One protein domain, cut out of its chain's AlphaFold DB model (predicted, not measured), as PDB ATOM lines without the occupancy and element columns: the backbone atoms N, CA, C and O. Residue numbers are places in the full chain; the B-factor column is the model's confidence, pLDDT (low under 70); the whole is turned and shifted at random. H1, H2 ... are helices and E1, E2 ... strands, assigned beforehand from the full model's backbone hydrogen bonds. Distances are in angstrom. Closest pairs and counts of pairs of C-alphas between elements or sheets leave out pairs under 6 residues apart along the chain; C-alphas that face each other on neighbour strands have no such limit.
ATOM      1  N   TYR A  75     174.127 107.953 170.414       72.94
ATOM      2  CA  TYR A  75     173.341 107.608 171.606       72.94
ATOM      3  C   TYR A  75     172.555 108.790 172.188       72.94
ATOM      4  O   TYR A  75     171.827 108.613 173.166       72.94
ATOM      5  N   PHE A  76     172.722 110.001 171.649       73.00
ATOM      6  CA  PHE A  76     172.059 111.205 172.166       73.00
ATOM      7  C   PHE A  76     170.715 111.512 171.496       73.00
ATOM      8  O   PHE A  76     170.038 112.457 171.900       73.00
ATOM      9  N   GLY A  77     170.303 110.717 170.512       80.62
ATOM     10  CA  GLY A  77     169.009 110.860 169.863       80.62
ATOM     11  C   GLY A  77     168.711 109.698 168.932       80.62
ATOM     12  O   GLY A  77     169.308 108.638 169.078       80.62
ATOM     13  N   PHE A  78     167.790 109.898 167.992       87.56
ATOM     14  CA  PHE A  78     167.534 108.902 166.952       87.56
ATOM     15  C   PHE A  78     168.428 109.130 165.747       87.56
ATOM     16  O   PHE A  78     168.674 110.263 165.355       87.56
ATOM     17  N   THR A  79     168.878 108.056 165.127       88.88
ATOM     18  CA  THR A  79     169.562 108.080 163.835       88.88
ATOM     19  C   THR A  79     168.561 108.134 162.680       88.88
ATOM     20  O   THR A  79     167.393 107.774 162.833       88.88
ATOM     21  N   ASP A  80     169.023 108.514 161.483       89.38
ATOM     22  CA  ASP A  80     168.237 108.415 160.238       89.38
ATOM     23  C   ASP A  80     167.562 107.038 160.081       89.38
ATOM     24  O   ASP A  80     166.416 106.944 159.638       89.38
ATOM     25  N   GLN A  81     168.277 105.966 160.440       90.25
ATOM     26  CA  GLN A  81     167.773 104.602 160.348       90.25
ATOM     27  C   GLN A  81     166.641 104.352 161.351       90.25
ATOM     28  O   GLN A  81     165.583 103.877 160.948       90.25
ATOM     29  N   GLU A  82     166.824 104.713 162.621       91.62
ATOM     30  CA  GLU A  82     165.807 104.516 163.664       91.62
ATOM     31  C   GLU A  82     164.533 105.322 163.386       91.62
ATOM     32  O   GLU A  82     163.428 104.821 163.596       91.62
ATOM     33  N   VAL A  83     164.666 106.544 162.856       92.00
ATOM     34  CA  VAL A  83     163.508 107.349 162.441       92.00
ATOM     35  C   VAL A  83     162.761 106.667 161.294       92.00
ATOM     36  O   VAL A  83     161.541 106.526 161.360       92.00
ATOM     37  N   ARG A  84     163.462 106.186 160.258       92.56
ATOM     38  CA  ARG A  84     162.824 105.459 159.142       92.56
ATOM     39  C   ARG A  84     162.129 104.183 159.609       92.56
ATOM     40  O   ARG A  84     161.004 103.923 159.190       92.56
ATOM     41  N   GLU A  85     162.777 103.407 160.473       94.44
ATOM     42  CA  GLU A  85     162.208 102.180 161.041       94.44
ATOM     43  C   GLU A  85     160.948 102.474 161.865       94.44
ATOM     44  O   GLU A  85     159.941 101.780 161.712       94.44
ATOM     45  N   MET A  86     160.961 103.538 162.674       93.31
ATOM     46  CA  MET A  86     159.796 103.985 163.442       93.31
ATOM     47  C   MET A  86     158.628 104.385 162.534       93.31
ATOM     48  O   MET A  86     157.497 103.964 162.771       93.31
ATOM     49  N   LEU A  87     158.884 105.176 161.490       92.38
ATOM     50  CA  LEU A  87     157.835 105.633 160.575       92.38
ATOM     51  C   LEU A  87     157.248 104.481 159.756       92.38
ATOM     52  O   LEU A  87     156.032 104.409 159.590       92.38
ATOM     53  N   CYS A  88     158.090 103.548 159.308       93.56
ATOM     54  CA  CYS A  88     157.651 102.346 158.601       93.56
ATOM     55  C   CYS A  88     156.800 101.437 159.505       93.56
ATOM     56  O   CYS A  88     155.765 100.932 159.078       93.56
ATOM     57  N   TYR A  89     157.162 101.292 160.786       93.62
ATOM     58  CA  TYR A  89     156.371 100.522 161.755       93.62
ATOM     59  C   TYR A  89     154.936 101.052 161.923       93.62
ATOM     60  O   TYR A  89     154.018 100.271 162.171       93.62
ATOM     61  N   TYR A  90     154.736 102.364 161.778       92.25
ATOM     62  CA  TYR A  90     153.420 103.007 161.850       92.25
ATOM     63  C   TYR A  90     152.780 103.268 160.477       92.25
ATOM     64  O   TYR A  90     151.769 103.964 160.426       92.25
ATOM     65  N   GLU A  91     153.331 102.713 159.391       92.44
ATOM     66  CA  GLU A  91     152.828 102.872 158.015       92.44
ATOM     67  C   GLU A  91     152.754 104.347 157.548       92.44
ATOM     68  O   GLU A  91     151.885 104.723 156.764       92.44
ATOM     69  N   ILE A  92     153.673 105.198 158.028       91.75
ATOM     70  CA  ILE A  92     153.762 106.645 157.724       91.75
ATOM     71  C   ILE A  92     155.140 107.046 157.167       91.75
ATOM     72  O   ILE A  92     155.624 108.159 157.371       91.75
ATOM     73  N   GLU A  93     155.798 106.128 156.461       91.31
ATOM     74  CA  GLU A  93     157.134 106.307 155.870       91.31
ATOM     75  C   GLU A  93     157.261 107.499 154.906       91.31
ATOM     76  O   GLU A  93     158.327 108.116 154.842       91.31
ATOM     77  N   ASP A  94     156.172 107.894 154.239       90.56
ATOM     78  CA  ASP A  94     156.128 109.057 153.340       90.56
ATOM     79  C   ASP A  94     156.413 110.390 154.060       90.56
ATOM     80  O   ASP A  94     156.859 111.360 153.442       90.56
ATOM     81  N   ALA A  95     156.207 110.448 155.381       89.81
ATOM     82  CA  ALA A  95     156.468 111.639 156.185       89.81
ATOM     83  C   ALA A  95     157.957 111.848 156.509       89.81
ATOM     84  O   ALA A  95     158.321 112.892 157.057       89.81
ATOM     85  N   TYR A  96     158.832 110.889 156.180       91.62
ATOM     86  CA  TYR A  96     160.248 110.955 156.543       91.62
ATOM     87  C   TYR A  96     160.945 112.208 155.999       91.62
ATOM     88  O   TYR A  96     161.665 112.861 156.745       91.62
ATOM     89  N   GLU A  97     160.718 112.580 154.735       90.94
ATOM     90  CA  GLU A  97     161.371 113.764 154.150       90.94
ATOM     91  C   GLU A  97     160.937 115.058 154.862       90.94
ATOM     92  O   GLU A  97     161.759 115.940 155.089       90.94
ATOM     93  N   GLN A  98     159.676 115.142 155.307       89.94
ATOM     94  CA  GLN A  98     159.174 116.288 156.078       89.94
ATOM     95  C   GLN A  98     159.763 116.320 157.492       89.94
ATOM     96  O   GLN A  98     160.178 117.373 157.971       89.94
ATOM     97  N   ILE A  99     159.842 115.163 158.156       88.88
ATOM     98  CA  ILE A  99     160.493 115.009 159.467       88.88
ATOM     99  C   ILE A  99     161.971 115.374 159.385       88.88
ATOM    100  O   ILE A  99     162.486 116.041 160.279       88.88
ATOM    101  N   LYS A 100     162.641 114.983 158.301       88.50
ATOM    102  CA  LYS A 100     164.025 115.354 158.041       88.50
ATOM    103  C   LYS A 100     164.154 116.865 157.883       88.50
ATOM    104  O   LYS A 100     164.891 117.492 158.628       88.50
ATOM    105  N   GLU A 101     163.379 117.483 157.003       86.81
ATOM    106  CA  GLU A 101     163.446 118.934 156.790       86.81
ATOM    107  C   GLU A 101     163.213 119.748 158.079       86.81
ATOM    108  O   GLU A 101     163.872 120.766 158.293       86.81
ATOM    109  N   TRP A 102     162.320 119.288 158.959       86.44
ATOM    110  CA  TRP A 102     161.988 119.988 160.202       86.44
ATOM    111  C   TRP A 102     162.920 119.685 161.378       86.44
ATOM    112  O   TRP A 102     163.111 120.558 162.227       86.44
ATOM    113  N   TYR A 103     163.471 118.470 161.469       83.31
ATOM    114  CA  TYR A 103     164.148 117.988 162.679       83.31
ATOM    115  C   TYR A 103     165.586 117.469 162.463       83.31
ATOM    116  O   TYR A 103     166.209 117.064 163.445       83.31
ATOM    117  N   ASP A 104     166.155 117.512 161.247       75.31
ATOM    118  CA  ASP A 104     167.546 117.104 160.900       75.31
ATOM    119  C   ASP A 104     168.621 118.076 161.430       75.31
ATOM    120  O   ASP A 104     169.643 118.329 160.799       75.31
ATOM    121  N   GLY A 105     168.379 118.679 162.595       63.53
ATOM    122  CA  GLY A 105     169.155 119.801 163.114       63.53
ATOM    123  C   GLY A 105     170.493 119.439 163.765       63.53
ATOM    124  O   GLY A 105     171.274 120.351 164.041       63.53
ATOM    125  N   TYR A 106     170.787 118.159 164.032       67.38
ATOM    126  CA  TYR A 106     171.971 117.783 164.816       67.38
ATOM    127  C   TYR A 106     172.942 116.899 164.037       67.38
ATOM    128  O   TYR A 106     172.772 115.688 163.911       67.38
ATOM    129  N   HIS A 107     174.028 117.518 163.573       68.50
ATOM    130  CA  HIS A 107     175.159 116.820 162.969       68.50
ATOM    131  C   HIS A 107     176.298 116.690 163.979       68.50
ATOM    132  O   HIS A 107     176.930 117.680 164.367       68.50
ATOM    133  N   PHE A 108     176.611 115.458 164.370       67.50
ATOM    134  CA  PHE A 108     177.758 115.162 165.222       67.50
ATOM    135  C   PHE A 108     178.742 114.275 164.463       67.50
ATOM    136  O   PHE A 108     178.529 113.079 164.265       67.50
ATOM    137  N   GLY A 109     179.843 114.877 164.008       68.38
ATOM    138  CA  GLY A 109     180.802 114.193 163.145       68.38
ATOM    139  C   GLY A 109     180.169 113.837 161.798       68.38
ATOM    140  O   GLY A 109     179.881 114.729 161.011       68.38
ATOM    141  N   ASN A 110     179.969 112.539 161.553       68.25
ATOM    142  CA  ASN A 110     179.368 111.999 160.326       68.25
ATOM    143  C   ASN A 110     177.948 111.439 160.541       68.25
ATOM    144  O   ASN A 110     177.396 110.837 159.620       68.25
ATOM    145  N   THR A 111     177.382 111.599 161.741       71.06
ATOM    146  CA  THR A 111     176.078 111.040 162.114       71.06
ATOM    147  C   THR A 111     175.055 112.159 162.268       71.06
ATOM    148  O   THR A 111     175.293 113.122 163.002       71.06
ATOM    149  N   ASN A 112     173.917 112.005 161.592       76.88
ATOM    150  CA  ASN A 112     172.740 112.842 161.796       76.88
ATOM    151  C   ASN A 112     171.933 112.255 162.944       76.88
ATOM    152  O   ASN A 112     171.657 111.051 162.972       76.88
ATOM    153  N   VAL A 113     171.589 113.111 163.892       83.00
ATOM    154  CA  VAL A 113     170.858 112.744 165.091       83.00
ATOM    155  C   VAL A 113     169.619 113.624 165.173       83.00
ATOM    156  O   VAL A 113     169.683 114.835 164.998       83.00
ATOM    157  N   TYR A 114     168.483 113.008 165.453       84.12
ATOM    158  CA  TYR A 114     167.203 113.667 165.638       84.12
ATOM    159  C   TYR A 114     166.884 113.734 167.127       84.12
ATOM    160  O   TYR A 114     167.128 112.778 167.871       84.12
ATOM    161  N   CYS A 115     166.293 114.844 167.564       82.94
ATOM    162  CA  CYS A 115     165.761 114.955 168.916       82.94
ATOM    163  C   CYS A 115     164.633 113.923 169.107       82.94
ATOM    164  O   CYS A 115     163.628 113.988 168.389       82.94
ATOM    165  N   PRO A 116     164.743 112.988 170.074       86.94
ATOM    166  CA  PRO A 116     163.723 111.961 170.263       86.94
ATOM    167  C   PRO A 116     162.336 112.524 170.548       86.94
ATOM    168  O   PRO A 116     161.345 111.996 170.051       86.94
ATOM    169  N   TRP A 117     162.262 113.606 171.327       84.50
ATOM    170  CA  TRP A 117     160.996 114.247 171.667       84.50
ATOM    171  C   TRP A 117     160.287 114.791 170.429       84.50
ATOM    172  O   TRP A 117     159.092 114.553 170.260       84.50
ATOM    173  N   ASP A 118     161.017 115.473 169.550       87.69
ATOM    174  CA  ASP A 118     160.432 116.112 168.374       87.69
ATOM    175  C   ASP A 118     159.875 115.058 167.406       87.69
ATOM    176  O   ASP A 118     158.718 115.140 166.984       87.69
ATOM    177  N   VAL A 119     160.657 114.001 167.150       89.88
ATOM    178  CA  VAL A 119     160.250 112.885 166.284       89.88
ATOM    179  C   VAL A 119     159.076 112.110 166.880       89.88
ATOM    180  O   VAL A 119     158.115 111.842 166.164       89.88
ATOM    181  N   ILE A 120     159.105 111.766 168.174       91.38
ATOM    182  CA  ILE A 120     158.023 110.996 168.816       91.38
ATOM    183  C   ILE A 120     156.708 111.772 168.779       91.38
ATOM    184  O   ILE A 120     155.678 111.192 168.439       91.38
ATOM    185  N   ASN A 121     156.725 113.067 169.107       91.12
ATOM    186  CA  ASN A 121     155.501 113.867 169.122       91.12
ATOM    187  C   ASN A 121     154.922 114.040 167.720       91.12
ATOM    188  O   ASN A 121     153.709 113.914 167.541       91.12
ATOM    189  N   GLN A 122     155.767 114.276 166.714       92.62
ATOM    190  CA  GLN A 122     155.277 114.364 165.344       92.62
ATOM    191  C   GLN A 122     154.769 113.009 164.839       92.62
ATOM    192  O   GLN A 122     153.699 112.942 164.237       92.62
ATOM    193  N   CYS A 123     155.484 111.923 165.135       92.44
ATOM    194  CA  CYS A 123     155.073 110.567 164.789       92.44
ATOM    195  C   CYS A 123     153.724 110.203 165.430       92.44
ATOM    196  O   CYS A 123     152.867 109.634 164.758       92.44
ATOM    197  N   ASP A 124     153.497 110.547 166.701       92.75
ATOM    198  CA  ASP A 124     152.222 110.280 167.379       92.75
ATOM    199  C   ASP A 124     151.060 111.061 166.744       92.75
ATOM    200  O   ASP A 124     149.965 110.516 166.572       92.75
ATOM    201  N   LYS A 125     151.307 112.304 166.310       92.75
ATOM    202  CA  LYS A 125     150.318 113.111 165.581       92.75
ATOM    203  C   LYS A 125     149.983 112.525 164.219       92.75
ATOM    204  O   LYS A 125     148.804 112.346 163.929       92.75
ATOM    205  N   LEU A 126     150.994 112.177 163.426       92.44
ATOM    206  CA  LEU A 126     150.815 111.573 162.101       92.44
ATOM    207  C   LEU A 126     150.098 110.222 162.182       92.44
ATOM    208  O   LEU A 126     149.234 109.921 161.362       92.44
ATOM    209  N   ARG A 127     150.381 109.439 163.228       90.75
ATOM    210  CA  ARG A 127     149.676 108.185 163.519       90.75
ATOM    211  C   ARG A 127     148.182 108.400 163.776       90.75
ATOM    212  O   ARG A 127     147.369 107.571 163.378       90.75
ATOM    213  N   ALA A 128     147.807 109.473 164.473       91.00
ATOM    214  CA  ALA A 128     146.406 109.790 164.760       91.00
ATOM    215  C   ALA A 128     145.698 110.485 163.584       91.00
ATOM    216  O   ALA A 128     144.504 110.273 163.362       91.00
ATOM    217  N   TRP A 129     146.427 111.319 162.844       90.56
ATOM    218  CA  TRP A 129     145.953 112.073 161.694       90.56
ATOM    219  C   TRP A 129     147.070 112.168 160.636       90.56
ATOM    220  O   TRP A 129     147.979 112.979 160.792       90.56
ATOM    221  N   PRO A 130     146.990 111.394 159.536       85.06
ATOM    222  CA  PRO A 130     148.057 111.338 158.527       85.06
ATOM    223  C   PRO A 130     148.382 112.671 157.840       85.06
ATOM    224  O   PRO A 130     149.499 112.865 157.380       85.06
ATOM    225  N   GLU A 131     147.422 113.598 157.796       86.94
ATOM    226  CA  GLU A 131     147.581 114.942 157.217       86.94
ATOM    227  C   GLU A 131     147.869 116.003 158.298       86.94
ATOM    228  O   GLU A 131     147.647 117.197 158.081       86.94
ATOM    229  N   ALA A 132     148.282 115.586 159.501       90.25
ATOM    230  CA  ALA A 132     148.635 116.516 160.564       90.25
ATOM    231  C   ALA A 132     149.796 117.418 160.108       90.25
ATOM    232  O   ALA A 132     150.787 116.918 159.571       90.25
ATOM    233  N   PRO A 133     149.710 118.740 160.340       90.50
ATOM    234  CA  PRO A 133     150.805 119.634 160.010       90.50
ATOM    235  C   PRO A 133     152.040 119.317 160.860       90.50
ATOM    236  O   PRO A 133     151.946 118.810 161.981       90.50
ATOM    237  N   MET A 134     153.206 119.661 160.322       89.25
ATOM    238  CA  MET A 134     154.446 119.679 161.090       89.25
ATOM    239  C   MET A 134     154.398 120.794 162.136       89.25
ATOM    240  O   MET A 134     153.893 121.888 161.873       89.25
ATOM    241  N   GLU A 135     154.923 120.515 163.326       87.62
ATOM    242  CA  GLU A 135     154.919 121.462 164.439       87.62
ATOM    243  C   GLU A 135     156.303 121.636 165.071       87.62
ATOM    244  O   GLU A 135     157.155 120.746 165.045       87.62
ATOM    245  N   ALA A 136     156.508 122.801 165.683       83.62
ATOM    246  CA  ALA A 136     157.735 123.173 166.375       83.62
ATOM    247  C   ALA A 136     157.834 122.518 167.768       83.62
ATOM    248  O   ALA A 136     157.826 123.194 168.795       83.62
ATOM    249  N   HIS A 137     157.915 121.184 167.830       81.38
ATOM    250  CA  HIS A 137     157.983 120.447 169.107       81.38
ATOM    251  C   HIS A 137     159.203 120.813 169.958       81.38
ATOM    252  O   HIS A 137     159.135 120.712 171.187       81.38
ATOM    253  N   TRP A 138     160.266 121.322 169.328       73.19
ATOM    254  CA  TRP A 138     161.470 121.795 170.007       73.19
ATOM    255  C   TRP A 138     161.201 122.955 170.977       73.19
ATOM    256  O   TRP A 138     161.972 123.137 171.915       73.19
ATOM    257  N   GLU A 139     160.096 123.698 170.826       68.44
ATOM    258  CA  GLU A 139     159.678 124.736 171.785       68.44
ATOM    259  C   GLU A 139     159.360 124.165 173.175       68.44
ATOM    260  O   GLU A 139     159.486 124.860 174.182       68.44
ATOM    261  N   ASN A 140     158.964 122.891 173.237       61.59
ATOM    262  CA  ASN A 140     158.601 122.195 174.472       61.59
ATOM    263  C   ASN A 140     159.657 121.164 174.908       61.59
ATOM    264  O   ASN A 140     159.485 120.492 175.927       61.59
ATOM    265  N   SER A 141     160.750 121.035 174.155       56.41
ATOM    266  CA  SER A 141     161.849 120.121 174.457       56.41
ATOM    267  C   SER A 141     162.799 120.742 175.485       56.41
ATOM    268  O   SER A 141     163.567 121.643 175.164       56.41
TER     269      SER A 141
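What this domain is: This is residues 75 to 141 of the 152 residues of the protein "AAA-ATPase_like domain-containing protein" of Schaedlerella arabinosiphila (UniProt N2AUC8). A small strand hairpin, E1 and E2, lies at one end of three helices, H1, H2 and H3, whose centres make a triangle; short H4 packs on residues 117 to 122 of H3. The 67 printed residues, mostly helix, run H1, H2, E1, E2, H3, H4, with E1 and E2 antiparallel. The whole is compact, radius of gyration of the C-alphas 11.2 A, spanning 35 by 25 by 17 A.

Where its parts are: E1 is residues 106 to 108, E2 111 to 114. H3, 116 to 128, measures 18.3 A; H2, 93 to 103, 15.2 A; H1, 80 to 89, 14.3 A from C-alpha 80 at (168.237, 108.415, 160.238). H4, 137 to 140, ends at C-alpha (158.601, 122.195, 174.472).

How they stand to each other: In hairpin E1 and E2, N 113 and O 106 are 2.8 A apart, within hydrogen-bond range. H1 and H2, a helical hairpin, touch, closest C-alphas Leu 87 and Glu 93, 4.8 A. H3 touches H2 with residues 118 to 122 alone, closest C-alphas Asp 118 and Tyr 103, 7.1 A. Every O i to N i+4 pair is within range in H1 and H3, 5 of 7 in H2; H4 is too short.

The domain as a whole: The printed part has no cut and no long link. Residues 105 to 110 and 139 to 141 have pLDDT under 70.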